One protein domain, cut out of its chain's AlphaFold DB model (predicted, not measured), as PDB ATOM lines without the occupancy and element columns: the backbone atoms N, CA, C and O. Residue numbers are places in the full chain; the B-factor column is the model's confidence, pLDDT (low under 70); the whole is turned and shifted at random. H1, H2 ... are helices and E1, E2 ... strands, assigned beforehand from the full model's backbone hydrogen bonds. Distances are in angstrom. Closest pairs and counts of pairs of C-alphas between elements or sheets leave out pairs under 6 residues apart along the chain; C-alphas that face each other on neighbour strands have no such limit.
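What this domain is: This is residues 37 to 127 and 180 to 192 of the 325 residues of the protein "Hypothetical protein" of Odontella aurita (UniProt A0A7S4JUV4). A long helix, H4, makes an arm whose far part, residues 115 to 127, sticks out from a body rich in loops that holds the shorter helices H1, H2 and H3 and the little strand E1. H2 and the unnamed stretch of residues 180 to 192 lie toward the middle of the whole, while H1 lies far out. The printed part has 104 residues, with four named helices and one named strand in the order H1, H2, E1, H3, H4; the class is mostly helix. The whole is loose, with a radius of gyration of the C-alphas of 16.2 A, and elongated, spanning 54 by 33 by 21 A.

How they stand to each other: H4, residues 101 to 127, is close to but not clearly touching H3, residues 95 to 98; their closest C-alphas, of Cys 97 and Ala 103, are 6.6 A apart. E1, residues 84 to 86, pairs with no named strand, but residues 76 to 77 pair with it, antiparallel. The closest C-alphas of E1 and H3, of Val 86 and Gly 95, are 7.6 A apart. H1, residues 39 to 46, and H2, residues 54 to 65, form a helical hairpin, opposite ways at a shallow tilt of 21 degrees. They only just touch, with 3 pairs of C-alphas within 8 A, H2 with residue 64 alone; the closest C-alphas, of Leu 45 and Lys 64, are 6.5 A apart. H4 is apart from H1, H2 and E1. Every O i to N i+4 pair is within hydrogen-bond range in H1, 7 of 8 are in H2 and 22 of 23 in H4; H3 is too short for such a pair.

Where its parts are: H4 runs 39.9 A, from C-alpha 101 at (27.305, -40.204, 11.451) to C-alpha 127 at (10.483, -68.367, 34.112). H2 measures 16.1 A, H1 10.6 A, E1 6.1 A and H3 5.1 A. C-alpha 39, where H1 begins, is at (34.299, -20.727, 45.109).

The domain as a whole: The C-alphas farthest apart, of Lys 39 and Ser 127, are 54.4 A apart. Residues 128 to 179 are not printed, and C-alphas 127 and 180 are 38.4 A apart across this cut. The link from H2 to E1, 18 residues, is long. The mean pLDDT of the printed part is 87.3; residues 122 to 127 and 192 are under 70.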
ATOM      1  N   LYS A  37      29.998 -21.904  50.820       80.00
ATOM      2  CA  LYS A  37      30.902 -20.753  50.600       80.00
ATOM      3  C   LYS A  37      32.134 -21.073  49.742       80.00
ATOM      4  O   LYS A  37      33.159 -20.402  49.828       80.00
ATOM      5  N   SER A  38      32.130 -22.187  49.013       88.31
ATOM      6  CA  SER A  38      33.330 -22.658  48.318       88.31
ATOM      7  C   SER A  38      33.312 -22.244  46.850       88.31
ATOM      8  O   SER A  38      32.716 -22.957  46.047       88.31
ATOM      9  N   LYS A  39      34.127 -21.238  46.489       88.62
ATOM     10  CA  LYS A  39      34.299 -20.727  45.109       88.62
ATOM     11  C   LYS A  39      34.460 -21.831  44.043       88.62
ATOM     12  O   LYS A  39      33.968 -21.727  42.925       88.62
ATOM     13  N   LEU A  40      35.159 -22.927  44.365       87.25
ATOM     14  CA  LEU A  40      35.338 -24.069  43.452       87.25
ATOM     15  C   LEU A  40      34.054 -24.890  43.258       87.25
ATOM     16  O   LEU A  40      33.818 -25.426  42.178       87.25
ATOM     17  N   THR A  41      33.244 -25.025  44.305       88.12
ATOM     18  CA  THR A  41      31.968 -25.751  44.251       88.12
ATOM     19  C   THR A  41      30.961 -24.966  43.424       88.12
ATOM     20  O   THR A  41      30.313 -25.561  42.568       88.12
ATOM     21  N   ASP A  42      30.933 -23.646  43.588       89.56
ATOM     22  CA  ASP A  42      30.036 -22.749  42.854       89.56
ATOM     23  C   ASP A  42      30.354 -22.782  41.354       89.56
ATOM     24  O   ASP A  42      29.480 -23.084  40.541       89.56
ATOM     25  N   LYS A  43      31.640 -22.692  40.982       90.25
ATOM     26  CA  LYS A  43      32.100 -22.884  39.589       90.25
ATOM     27  C   LYS A  43      31.698 -24.244  39.001       90.25
ATOM     28  O   LYS A  43      31.336 -24.349  37.829       90.25
ATOM     29  N   ILE A  44      31.762 -25.319  39.793       90.50
ATOM     30  CA  ILE A  44      31.357 -26.660  39.343       90.50
ATOM     31  C   ILE A  44      29.840 -26.737  39.136       90.50
ATOM     32  O   ILE A  44      29.398 -27.373  38.172       90.50
ATOM     33  N   LEU A  45      29.049 -26.122  40.014       88.00
ATOM     34  CA  LEU A  45      27.591 -26.095  39.909       88.00
ATOM     35  C   LEU A  45      27.130 -25.245  38.718       88.00
ATOM     36  O   LEU A  45      26.294 -25.725  37.957       88.00
ATOM     37  N   ALA A  46      27.755 -24.085  38.492       88.50
ATOM     38  CA  ALA A  46      27.474 -23.194  37.364       88.50
ATOM     39  C   ALA A  46      27.808 -23.814  35.992       88.50
ATOM     40  O   ALA A  46      27.167 -23.511  34.991       88.50
ATOM     41  N   SER A  47      28.796 -24.717  35.917       86.88
ATOM     42  CA  SER A  47      29.157 -25.347  34.637       86.88
ATOM     43  C   SER A  47      27.977 -26.135  34.025       86.88
ATOM     44  O   SER A  47      27.417 -26.999  34.698       86.88
ATOM     45  N   PRO A  48      27.588 -25.943  32.754       86.56
ATOM     46  CA  PRO A  48      26.438 -26.650  32.188       86.56
ATOM     47  C   PRO A  48      26.765 -28.103  31.796       86.56
ATOM     48  O   PRO A  48      27.845 -28.419  31.286       86.56
ATOM     49  N   ASN A  49      25.804 -29.012  31.991       87.19
ATOM     50  CA  ASN A  49      25.927 -30.434  31.641       87.19
ATOM     51  C   ASN A  49      25.474 -30.704  30.195       87.19
ATOM     52  O   ASN A  49      24.457 -31.353  29.953       87.19
ATOM     53  N   VAL A  50      26.221 -30.208  29.213       86.75
ATOM     54  CA  VAL A  50      25.843 -30.329  27.792       86.75
ATOM     55  C   VAL A  50      26.217 -31.686  27.180       86.75
ATOM     56  O   VAL A  50      27.246 -32.269  27.512       86.75
ATOM     57  N   GLY A  51      25.415 -32.184  26.231       87.19
ATOM     58  CA  GLY A  51      25.799 -33.313  25.367       87.19
ATOM     59  C   GLY A  51      25.781 -34.705  26.020       87.19
ATOM     60  O   GLY A  51      26.356 -35.653  25.472       87.19
ATOM     61  N   ALA A  52      25.125 -34.864  27.170       91.62
ATOM     62  CA  ALA A  52      24.956 -36.144  27.854       91.62
ATOM     63  C   ALA A  52      23.539 -36.719  27.655       91.62
ATOM     64  O   ALA A  52      22.570 -35.977  27.541       91.62
ATOM     65  N   CYS A  53      23.395 -38.048  27.625       92.44
ATOM     66  CA  CYS A  53      22.080 -38.685  27.761       92.44
ATOM     67  C   CYS A  53      21.618 -38.615  29.222       92.44
ATOM     68  O   CYS A  53      22.456 -38.480  30.114       92.44
ATOM     69  N   ARG A  54      20.322 -38.814  29.489       91.25
ATOM     70  CA  ARG A  54      19.739 -38.762  30.845       91.25
ATOM     71  C   ARG A  54      20.539 -39.558  31.883       91.25
ATOM     72  O   ARG A  54      20.995 -39.015  32.875       91.25
ATOM     73  N   ARG A  55      20.877 -40.811  31.575       92.62
ATOM     74  CA  ARG A  55      21.664 -41.667  32.480       92.62
ATOM     75  C   ARG A  55      23.064 -41.123  32.789       92.62
ATOM     76  O   ARG A  55      23.594 -41.364  33.871       92.62
ATOM     77  N   CYS A  56      23.725 -40.489  31.823       93.50
ATOM     78  CA  CYS A  56      25.049 -39.899  32.031       93.50
ATOM     79  C   CYS A  56      24.955 -38.517  32.682       93.50
ATOM     80  O   CYS A  56      25.838 -38.178  33.465       93.50
ATOM     81  N   HIS A  57      23.886 -37.775  32.407       93.19
ATOM     82  CA  HIS A  57      23.563 -36.514  33.054       93.19
ATOM     83  C   HIS A  57      23.425 -36.707  34.566       93.19
ATOM     84  O   HIS A  57      24.208 -36.130  35.315       93.19
ATOM     85  N   ASP A  58      22.586 -37.650  34.999       93.12
ATOM     86  CA  ASP A  58      22.370 -37.952  36.420       93.12
ATOM     87  C   ASP A  58      23.680 -38.349  37.128       93.12
ATOM     88  O   ASP A  58      23.938 -37.988  38.275       93.12
ATOM     89  N   LYS A  59      24.568 -39.076  36.432       93.94
ATOM     90  CA  LYS A  59      25.897 -39.430  36.963       93.94
ATOM     91  C   LYS A  59      26.784 -38.203  37.156       93.94
ATOM     92  O   LYS A  59      27.568 -38.173  38.105       93.94
ATOM     93  N   ILE A  60      26.723 -37.237  36.242       93.81
ATOM     94  CA  ILE A  60      27.486 -35.991  36.336       93.81
ATOM     95  C   ILE A  60      26.910 -35.121  37.453       93.81
ATOM     96  O   ILE A  60      27.671 -34.679  38.310       93.81
ATOM     97  N   GLU A  61      25.591 -34.948  37.512       92.62
ATOM     98  CA  GLU A  61      24.911 -34.205  38.579       92.62
ATOM     99  C   GLU A  61      25.194 -34.791  39.956       92.62
ATOM    100  O   GLU A  61      25.562 -34.066  40.876       92.62
ATOM    101  N   TRP A  62      25.128 -36.115  40.092       92.50
ATOM    102  CA  TRP A  62      25.507 -36.786  41.328       92.50
ATOM    103  C   TRP A  62      26.963 -36.478  41.701       92.50
ATOM    104  O   TRP A  62      27.259 -36.116  42.839       92.50
ATOM    105  N   ARG A  63      27.896 -36.539  40.740       93.44
ATOM    106  CA  ARG A  63      29.299 -36.174  41.000       93.44
ATOM    107  C   ARG A  63      29.438 -34.722  41.453       93.44
ATOM    108  O   ARG A  63      30.265 -34.471  42.326       93.44
ATOM    109  N   LYS A  64      28.654 -33.792  40.904       91.69
ATOM    110  CA  LYS A  64      28.637 -32.385  41.331       91.69
ATOM    111  C   LYS A  64      28.090 -32.240  42.748       91.69
ATOM    112  O   LYS A  64      28.802 -31.741  43.616       91.69
ATOM    113  N   LYS A  65      26.905 -32.799  43.014       89.88
ATOM    114  CA  LYS A  65      26.226 -32.771  44.319       89.88
ATOM    115  C   LYS A  65      27.099 -33.306  45.456       89.88
ATOM    116  O   LYS A  65      27.104 -32.758  46.552       89.88
ATOM    117  N   TYR A  66      27.877 -34.356  45.189       89.75
ATOM    118  CA  TYR A  66      28.752 -34.986  46.183       89.75
ATOM    119  C   TYR A  66      30.224 -34.540  46.103       89.75
ATOM    120  O   TYR A  66      31.085 -35.217  46.664       89.75
ATOM    121  N   ARG A  67      30.543 -33.440  45.396       88.81
ATOM    122  CA  ARG A  67      31.915 -32.902  45.226       88.81
ATOM    123  C   ARG A  67      32.939 -33.937  44.724       88.81
ATOM    124  O   ARG A  67      34.127 -33.875  45.022       88.81
ATOM    125  N   LYS A  68      32.481 -34.917  43.942       90.75
ATOM    126  CA  LYS A  68      33.309 -35.935  43.261       90.75
ATOM    127  C   LYS A  68      33.581 -35.576  41.797       90.75
ATOM    128  O   LYS A  68      34.194 -36.367  41.073       90.75
ATOM    129  N   TYR A  69      33.090 -34.422  41.349       93.44
ATOM    130  CA  TYR A  69      33.326 -33.889  40.016       93.44
ATOM    131  C   TYR A  69      34.760 -33.368  39.906       93.44
ATOM    132  O   TYR A  69      35.212 -32.590  40.740       93.44
ATOM    133  N   LYS A  70      35.477 -33.812  38.874       92.44
ATOM    134  CA  LYS A  70      36.836 -33.367  38.568       92.44
ATOM    135  C   LYS A  70      36.808 -32.617  37.237       92.44
ATOM    136  O   LYS A  70      36.680 -33.284  36.205       92.44
ATOM    137  N   PRO A  71      36.888 -31.272  37.244       92.12
ATOM    138  CA  PRO A  71      37.019 -30.513  36.011       92.12
ATOM    139  C   PRO A  71      38.337 -30.876  35.330       92.12
ATOM    140  O   PRO A  71      39.277 -31.376  35.952       92.12
ATOM    141  N   ARG A  72      38.386 -30.666  34.020       91.44
ATOM    142  CA  ARG A  72      39.521 -31.074  33.206       91.44
ATOM    143  C   ARG A  72      40.387 -29.854  32.904       91.44
ATOM    144  O   ARG A  72      39.872 -28.866  32.405       91.44
ATOM    145  N   THR A  73      41.677 -29.928  33.219       91.62
ATOM    146  CA  THR A  73      42.621 -28.805  33.059       91.62
ATOM    147  C   THR A  73      43.214 -28.715  31.653       91.62
ATOM    148  O   THR A  73      43.482 -27.627  31.166       91.62
ATOM    149  N   GLN A  74      43.395 -29.848  30.972       93.00
ATOM    150  CA  GLN A  74      43.925 -29.919  29.603       93.00
ATOM    151  C   GLN A  74      42.948 -30.643  28.681       93.00
ATOM    152  O   GLN A  74      42.305 -31.578  29.147       93.00
ATOM    153  N   PRO A  75      42.852 -30.324  27.376       94.12
ATOM    154  CA  PRO A  75      41.960 -31.003  26.436       94.12
ATOM    155  C   PRO A  75      42.365 -32.463  26.164       94.12
ATOM    156  O   PRO A  75      43.473 -32.912  26.453       94.12
ATOM    157  N   GLY A  76      41.401 -33.263  25.720       94.00
ATOM    158  CA  GLY A  76      41.456 -34.723  25.819       94.00
ATOM    159  C   GLY A  76      41.335 -35.370  24.480       94.00
ATOM    160  O   GLY A  76      40.768 -34.782  23.561       94.00
ATOM    161  N   ARG A  77      41.897 -36.570  24.367       95.75
ATOM    162  CA  ARG A  77      41.876 -37.315  23.120       95.75
ATOM    163  C   ARG A  77      40.465 -37.841  22.863       95.75
ATOM    164  O   ARG A  77      39.927 -38.582  23.674       95.75
ATOM    165  N   CYS A  78      39.887 -37.450  21.734       95.81
ATOM    166  CA  CYS A  78      38.613 -37.981  21.261       95.81
ATOM    167  C   CYS A  78      38.790 -39.411  20.732       95.81
ATOM    168  O   CYS A  78      39.695 -39.658  19.936       95.81
ATOM    169  N   ASN A  79      37.891 -40.330  21.090       93.06
ATOM    170  CA  ASN A  79      37.951 -41.721  20.617       93.06
ATOM    171  C   ASN A  79      37.689 -41.881  19.106       93.06
ATOM    172  O   ASN A  79      38.123 -42.864  18.518       93.06
ATOM    173  N   ILE A  80      37.008 -40.922  18.466       92.44
ATOM    174  CA  ILE A  80      36.646 -41.003  17.039       92.44
ATOM    175  C   ILE A  80      37.709 -40.336  16.161       92.44
ATOM    176  O   ILE A  80      38.241 -40.962  15.251       92.44
ATOM    177  N   CYS A  81      38.037 -39.065  16.419       93.19
ATOM    178  CA  CYS A  81      39.001 -38.326  15.594       93.19
ATOM    179  C   CYS A  81      40.441 -38.388  16.114       93.19
ATOM    180  O   CYS A  81      41.332 -37.853  15.465       93.19
ATOM    181  N   SER A  82      40.687 -38.972  17.293       93.25
ATOM    182  CA  SER A  82      42.011 -39.049  17.933       93.25
ATOM    183  C   SER A  82      42.720 -37.709  18.198       93.25
ATOM    184  O   SER A  82      43.863 -37.706  18.647       93.25
ATOM    185  N   ARG A  83      42.053 -36.567  17.996       94.06
ATOM    186  CA  ARG A  83      42.592 -35.228  18.294       94.06
ATOM    187  C   ARG A  83      42.354 -34.863  19.762       94.06
ATOM    188  O   ARG A  83      41.393 -35.341  20.368       94.06
ATOM    189  N   ARG A  84      43.212 -34.008  20.331       94.31
ATOM    190  CA  ARG A  84      43.062 -33.455  21.690       94.31
ATOM    191  C   ARG A  84      42.122 -32.244  21.692       94.31
ATOM    192  O   ARG A  84      42.571 -31.112  21.764       94.31
ATOM    193  N   ASN A  85      40.820 -32.484  21.570       93.62
ATOM    194  CA  ASN A  85      39.787 -31.442  21.452       93.62
ATOM    195  C   ASN A  85      38.586 -31.652  22.393       93.62
ATOM    196  O   ASN A  85      37.565 -30.983  22.258       93.62
ATOM    197  N   VAL A  86      38.681 -32.589  23.339       93.56
ATOM    198  CA  VAL A  86      37.650 -32.797  24.362       93.56
ATOM    199  C   VAL A  86      37.922 -31.866  25.542       93.56
ATOM    200  O   VAL A  86      38.807 -32.145  26.350       93.56
ATOM    201  N   SER A  87      37.198 -30.752  25.631       89.12
ATOM    202  CA  SER A  87      37.344 -29.762  26.710       89.12
ATOM    203  C   SER A  87      36.549 -30.138  27.961       89.12
ATOM    204  O   SER A  87      37.082 -30.130  29.066       89.12
ATOM    205  N   ALA A  88      35.286 -30.530  27.794       90.44
ATOM    206  CA  ALA A  88      34.395 -30.780  28.918       90.44
ATOM    207  C   ALA A  88      34.705 -32.109  29.644       90.44
ATOM    208  O   ALA A  88      35.084 -33.107  29.025       90.44
ATOM    209  N   ALA A  89      34.535 -32.132  30.969       91.56
ATOM    210  CA  ALA A  89      34.929 -33.275  31.792       91.56
ATOM    211  C   ALA A  89      34.029 -34.504  31.567       91.56
ATOM    212  O   ALA A  89      32.846 -34.376  31.271       91.56
ATOM    213  N   TYR A  90      34.599 -35.701  31.744       92.81
ATOM    214  CA  TYR A  90      33.948 -37.012  31.554       92.81
ATOM    215  C   TYR A  90      33.490 -37.354  30.129       92.81
ATOM    216  O   TYR A  90      33.007 -38.464  29.903       92.81
ATOM    217  N   HIS A  91      33.683 -36.463  29.159       93.62
ATOM    218  CA  HIS A  91      33.444 -36.769  27.756       93.62
ATOM    219  C   HIS A  91      34.557 -37.649  27.177       93.62
ATOM    220  O   HIS A  91      35.736 -37.491  27.491       93.62
ATOM    221  N   THR A  92      34.163 -38.581  26.315       93.62
ATOM    222  CA  THR A  92      35.043 -39.514  25.596       93.62
ATOM    223  C   THR A  92      35.176 -39.147  24.115       93.62
ATOM    224  O   THR A  92      36.142 -39.529  23.449       93.62
ATOM    225  N   ILE A  93      34.231 -38.362  23.595       94.38
ATOM    226  CA  ILE A  93      34.229 -37.842  22.226       94.38
ATOM    227  C   ILE A  93      34.061 -36.320  22.231       94.38
ATOM    228  O   ILE A  93      33.511 -35.743  23.167       94.38
ATOM    229  N   CYS A  94      34.547 -35.652  21.186       93.50
ATOM    230  CA  CYS A  94      34.390 -34.206  21.043       93.50
ATOM    231  C   CYS A  94      33.020 -33.829  20.465       93.50
ATOM    232  O   CYS A  94      32.349 -34.648  19.834       93.50
ATOM    233  N   GLY A  95      32.634 -32.557  20.613       88.06
ATOM    234  CA  GLY A  95      31.344 -32.051  20.130       88.06
ATOM    235  C   GLY A  95      31.134 -32.194  18.617       88.06
ATOM    236  O   GLY A  95      30.010 -32.441  18.185       88.06
ATOM    237  N   GLY A  96      32.206 -32.112  17.820       89.44
ATOM    238  CA  GLY A  96      32.149 -32.351  16.374       89.44
ATOM    239  C   GLY A  96      31.877 -33.818  16.034       89.44
ATOM    240  O   GLY A  96      31.004 -34.121  15.228       89.44
ATOM    241  N   CYS A  97      32.556 -34.751  16.710       91.94
ATOM    242  CA  CYS A  97      32.327 -36.180  16.502       91.94
ATOM    243  C   CYS A  97      30.977 -36.657  17.048       91.94
ATOM    244  O   CYS A  97      30.429 -37.609  16.509       91.94
ATOM    245  N   ALA A  98      30.422 -35.995  18.068       91.06
ATOM    246  CA  ALA A  98      29.102 -36.316  18.610       91.06
ATOM    247  C   ALA A  98      27.959 -36.076  17.608       91.06
ATOM    248  O   ALA A  98      26.948 -36.769  17.666       91.06
ATOM    249  N   ARG A  99      28.123 -35.122  16.684       89.94
ATOM    250  CA  ARG A  99      27.195 -34.876  15.563       89.94
ATOM    251  C   ARG A  99      27.474 -35.768  14.349       89.94
ATOM    252  O   ARG A  99      26.705 -35.766  13.400       89.94
ATOM    253  N   GLY A 100      28.601 -36.477  14.343       88.50
ATOM    254  CA  GLY A 100      29.029 -37.270  13.201       88.50
ATOM    255  C   GLY A 100      28.220 -38.555  13.047       88.50
ATOM    256  O   GLY A 100      27.855 -39.203  14.029       88.50
ATOM    257  N   GLU A 101      28.037 -38.982  11.800       85.12
ATOM    258  CA  GLU A 101      27.305 -40.204  11.451       85.12
ATOM    259  C   GLU A 101      27.875 -41.450  12.146       85.12
ATOM    260  O   GLU A 101      27.123 -42.286  12.634       85.12
ATOM    261  N   LYS A 102      29.205 -41.537  12.296       85.62
ATOM    262  CA  LYS A 102      29.866 -42.650  13.002       85.62
ATOM    263  C   LYS A 102      29.373 -42.811  14.443       85.62
ATOM    264  O   LYS A 102      29.161 -43.932  14.894       85.62
ATOM    265  N   ALA A 103      29.184 -41.705  15.166       86.25
ATOM    266  CA  ALA A 103      28.697 -41.749  16.542       86.25
ATOM    267  C   ALA A 103      27.203 -42.092  16.595       86.25
ATOM    268  O   ALA A 103      26.774 -42.851  17.458       86.25
ATOM    269  N   LEU A 104      26.413 -41.578  15.651       87.31
ATOM    270  CA  LEU A 104      24.981 -41.867  15.561       87.31
ATOM    271  C   LEU A 104      24.692 -43.313  15.155       87.31
ATOM    272  O   LEU A 104      23.763 -43.922  15.685       87.31
ATOM    273  N   LYS A 105      25.510 -43.885  14.268       87.75
ATOM    274  CA  LYS A 105      25.452 -45.303  13.913       87.75
ATOM    275  C   LYS A 105      25.703 -46.182  15.141       87.75
ATOM    276  O   LYS A 105      24.899 -47.065  15.412       87.75
ATOM    277  N   ALA A 106      26.734 -45.866  15.929       86.62
ATOM    278  CA  ALA A 106      27.025 -46.577  17.174       86.62
ATOM    279  C   ALA A 106      25.874 -46.482  18.194       86.62
ATOM    280  O   ALA A 106      25.554 -47.467  18.852       86.62
ATOM    281  N   VAL A 107      25.204 -45.326  18.291       88.25
ATOM    282  CA  VAL A 107      23.994 -45.181  19.120       88.25
ATOM    283  C   VAL A 107      22.877 -46.093  18.620       88.25
ATOM    284  O   VAL A 107      22.278 -46.803  19.421       88.25
ATOM    285  N   ARG A 108      22.599 -46.109  17.312       87.06
ATOM    286  CA  ARG A 108      21.539 -46.951  16.733       87.06
ATOM    287  C   ARG A 108      21.804 -48.436  16.984       87.06
ATOM    288  O   ARG A 108      20.900 -49.151  17.397       87.06
ATOM    289  N   GLU A 109      23.042 -48.877  16.781       86.62
ATOM    290  CA  GLU A 109      23.469 -50.250  17.071       86.62
ATOM    291  C   GLU A 109      23.322 -50.586  18.563       86.62
ATOM    292  O   GLU A 109      22.820 -51.654  18.910       86.62
ATOM    293  N   ALA A 110      23.694 -49.662  19.453       85.88
ATOM    294  CA  ALA A 110      23.551 -49.847  20.893       85.88
ATOM    295  C   ALA A 110      22.085 -49.903  21.352       85.88
ATOM    296  O   ALA A 110      21.773 -50.677  22.250       85.88
ATOM    297  N   MET A 111      21.184 -49.128  20.740       82.75
ATOM    298  CA  MET A 111      19.752 -49.176  21.062       82.75
ATOM    299  C   MET A 111      19.145 -50.544  20.722       82.75
ATOM    300  O   MET A 111      18.457 -51.119  21.557       82.75
ATOM    301  N   VAL A 112      19.486 -51.110  19.559       85.00
ATOM    302  CA  VAL A 112      19.053 -52.467  19.171       85.00
ATOM    303  C   VAL A 112      19.637 -53.531  20.109       85.00
ATOM    304  O   VAL A 112      18.978 -54.518  20.432       85.00
ATOM    305  N   ALA A 113      20.879 -53.350  20.567       81.31
ATOM    306  CA  ALA A 113      21.483 -54.250  21.546       81.31
ATOM    307  C   ALA A 113      20.771 -54.183  22.910       81.31
ATOM    308  O   ALA A 113      20.489 -55.229  23.490       81.31
ATOM    309  N   ASP A 114      20.433 -52.983  23.391       79.94
ATOM    310  CA  ASP A 114      19.724 -52.788  24.661       79.94
ATOM    311  C   ASP A 114      18.307 -53.396  24.624       79.94
ATOM    312  O   ASP A 114      17.877 -53.986  25.614       79.94
ATOM    313  N   GLU A 115      17.599 -53.319  23.490       77.44
ATOM    314  CA  GLU A 115      16.298 -53.981  23.295       77.44
ATOM    315  C   GLU A 115      16.420 -55.508  23.377       77.44
ATOM    316  O   GLU A 115      15.694 -56.147  24.137       77.44
ATOM    317  N   ARG A 116      17.413 -56.096  22.696       78.06
ATOM    318  CA  ARG A 116      17.698 -57.540  22.789       78.06
ATOM    319  C   ARG A 116      18.073 -57.968  24.209       78.06
ATOM    320  O   ARG A 116      17.655 -59.030  24.672       78.06
ATOM    321  N   GLU A 117      18.862 -57.160  24.919       78.62
ATOM    322  CA  GLU A 117      19.199 -57.406  26.326       78.62
ATOM    323  C   GLU A 117      17.960 -57.316  27.233       78.62
ATOM    324  O   GLU A 117      17.820 -58.115  28.164       78.62
ATOM    325  N   ALA A 118      17.044 -56.382  26.959       77.81
ATOM    326  CA  ALA A 118      15.795 -56.226  27.695       77.81
ATOM    327  C   ALA A 118      14.842 -57.413  27.472       77.81
ATOM    328  O   ALA A 118      14.301 -57.942  28.446       77.81
ATOM    329  N   GLU A 119      14.696 -57.892  26.234       77.19
ATOM    330  CA  GLU A 119      13.911 -59.091  25.910       77.19
ATOM    331  C   GLU A 119      14.498 -60.352  26.565       77.19
ATOM    332  O   GLU A 119      13.778 -61.148  27.182       77.19
ATOM    333  N   ALA A 120      15.827 -60.506  26.531       74.06
ATOM    334  CA  ALA A 120      16.520 -61.601  27.208       74.06
ATOM    335  C   ALA A 120      16.364 -61.541  28.742       74.06
ATOM    336  O   ALA A 120      16.271 -62.578  29.407       74.06
ATOM    337  N   ALA A 121      16.320 -60.340  29.326       73.44
ATOM    338  CA  ALA A 121      16.049 -60.145  30.750       73.44
ATOM    339  C   ALA A 121      14.572 -60.390  31.113       73.44
ATOM    340  O   ALA A 121      14.296 -60.859  32.219       73.44
ATOM    341  N   GLY A 122      13.639 -60.110  30.196       68.19
ATOM    342  CA  GLY A 122      12.206 -60.377  30.343       68.19
ATOM    343  C   GLY A 122      11.889 -61.871  30.421       68.19
ATOM    344  O   GLY A 122      11.234 -62.305  31.371       68.19
ATOM    345  N   ARG A 123      12.456 -62.683  29.516       65.88
ATOM    346  CA  ARG A 123      12.298 -64.154  29.539       65.88
ATOM    347  C   ARG A 123      12.780 -64.793  30.845       65.88
ATOM    348  O   ARG A 123      12.138 -65.701  31.354       65.88
ATOM    349  N   LYS A 124      13.861 -64.273  31.439       59.44
ATOM    350  CA  LYS A 124      14.384 -64.749  32.738       59.44
ATOM    351  C   LYS A 124      13.505 -64.390  33.941       59.44
ATOM    352  O   LYS A 124      13.698 -64.962  35.008       59.44
ATOM    353  N   LYS A 125      12.596 -63.417  33.810       58.03
ATOM    354  CA  LYS A 125      11.636 -63.065  34.869       58.03
ATOM    355  C   LYS A 125      10.358 -63.895  34.777       58.03
ATOM    356  O   LYS A 125       9.859 -64.292  35.821       58.03
ATOM    357  N   GLN A 126       9.875 -64.189  33.567       56.66
ATOM    358  CA  GLN A 126       8.695 -65.041  33.355       56.66
ATOM    359  C   GLN A 126       8.931 -66.477  33.846       56.66
ATOM    360  O   GLN A 126       8.094 -67.021  34.558       56.66
ATOM    361  N   SER A 127      10.120 -67.038  33.601       51.81
ATOM    362  CA  SER A 127      10.483 -68.367  34.112       51.81
ATOM    363  C   SER A 127      10.655 -68.433  35.638       51.81
ATOM    364  O   SER A 127      10.708 -69.520  36.188       51.81
ATOM    365  N   ARG A 180      22.504 -35.649  18.246       88.19
ATOM    366  CA  ARG A 180      23.844 -35.786  18.817       88.19
ATOM    367  C   ARG A 180      23.900 -37.071  19.607       88.19
ATOM    368  O   ARG A 180      23.031 -37.334  20.433       88.19
ATOM    369  N   ALA A 181      24.945 -37.852  19.393       91.69
ATOM    370  CA  ALA A 181      25.273 -38.947  20.285       91.69
ATOM    371  C   ALA A 181      25.721 -38.398  21.647       91.69
ATOM    372  O   ALA A 181      26.354 -37.343  21.734       91.69
ATOM    373  N   CYS A 182      25.432 -39.132  22.720       93.00
ATOM    374  CA  CYS A 182      25.939 -38.808  24.044       93.00
ATOM    375  C   CYS A 182      27.470 -38.812  24.036       93.00
ATOM    376  O   CYS A 182      28.096 -39.843  23.783       93.00
ATOM    377  N   ALA A 183      28.071 -37.685  24.414       91.75
ATOM    378  CA  ALA A 183      29.515 -37.514  24.383       91.75
ATOM    379  C   ALA A 183      30.269 -38.285  25.486       91.75
ATOM    380  O   ALA A 183      31.496 -38.316  25.492       91.75
ATOM    381  N   VAL A 184      29.543 -38.912  26.416       93.50
ATOM    382  CA  VAL A 184      30.100 -39.720  27.512       93.50
ATOM    383  C   VAL A 184      30.106 -41.203  27.144       93.50
ATOM    384  O   VAL A 184      31.150 -41.846  27.221       93.50
ATOM    385  N   CYS A 185      28.950 -41.753  26.751       91.94
ATOM    386  CA  CYS A 185      28.786 -43.196  26.552       91.94
ATOM    387  C   CYS A 185      28.589 -43.633  25.099       91.94
ATOM    388  O   CYS A 185      28.737 -44.819  24.839       91.94
ATOM    389  N   VAL A 186      28.228 -42.730  24.178       90.81
ATOM    390  CA  VAL A 186      27.972 -43.030  22.751       90.81
ATOM    391  C   VAL A 186      26.904 -44.123  22.512       90.81
ATOM    392  O   VAL A 186      26.763 -44.632  21.412       90.81
ATOM    393  N   ARG A 187      26.115 -44.480  23.537       90.12
ATOM    394  CA  ARG A 187      25.064 -45.520  23.467       90.12
ATOM    395  C   ARG A 187      23.653 -44.967  23.302       90.12
ATOM    396  O   ARG A 187      22.743 -45.700  22.961       90.12
ATOM    397  N   ALA A 188      23.465 -43.685  23.587       89.06
ATOM    398  CA  ALA A 188      22.168 -43.025  23.548       89.06
ATOM    399  C   ALA A 188      22.310 -41.637  22.929       89.06
ATOM    400  O   ALA A 188      23.407 -41.067  22.918       89.06
ATOM    401  N   LEU A 189      21.196 -41.081  22.460       89.69
ATOM    402  CA  LEU A 189      21.136 -39.684  22.048       89.69
ATOM    403  C   LEU A 189      21.335 -38.767  23.264       89.69
ATOM    404  O   LEU A 189      20.934 -39.087  24.389       89.69
ATOM    405  N   ALA A 190      22.027 -37.653  23.044       88.50
ATOM    406  CA  ALA A 190      22.162 -36.598  24.032       88.50
ATOM    407  C   ALA A 190      20.805 -35.916  24.251       88.50
ATOM    408  O   ALA A 190      20.002 -35.818  23.323       88.50
ATOM    409  N   LEU A 191      20.569 -35.445  25.474       82.00
ATOM    410  CA  LEU A 191      19.462 -34.536  25.742       82.00
ATOM    411  C   LEU A 191      19.713 -33.216  24.997       82.00
ATOM    412  O   LEU A 191      20.864 -32.773  24.908       82.00
ATOM    413  N   GLY A 192      18.645 -32.611  24.470       69.06
ATOM    414  CA  GLY A 192      18.677 -31.212  24.040       69.06
ATOM    415  C   GLY A 192      19.100 -30.317  25.207       69.06
ATOM    416  O   GLY A 192      18.850 -30.642  26.372       69.06
TER     417      GLY A 192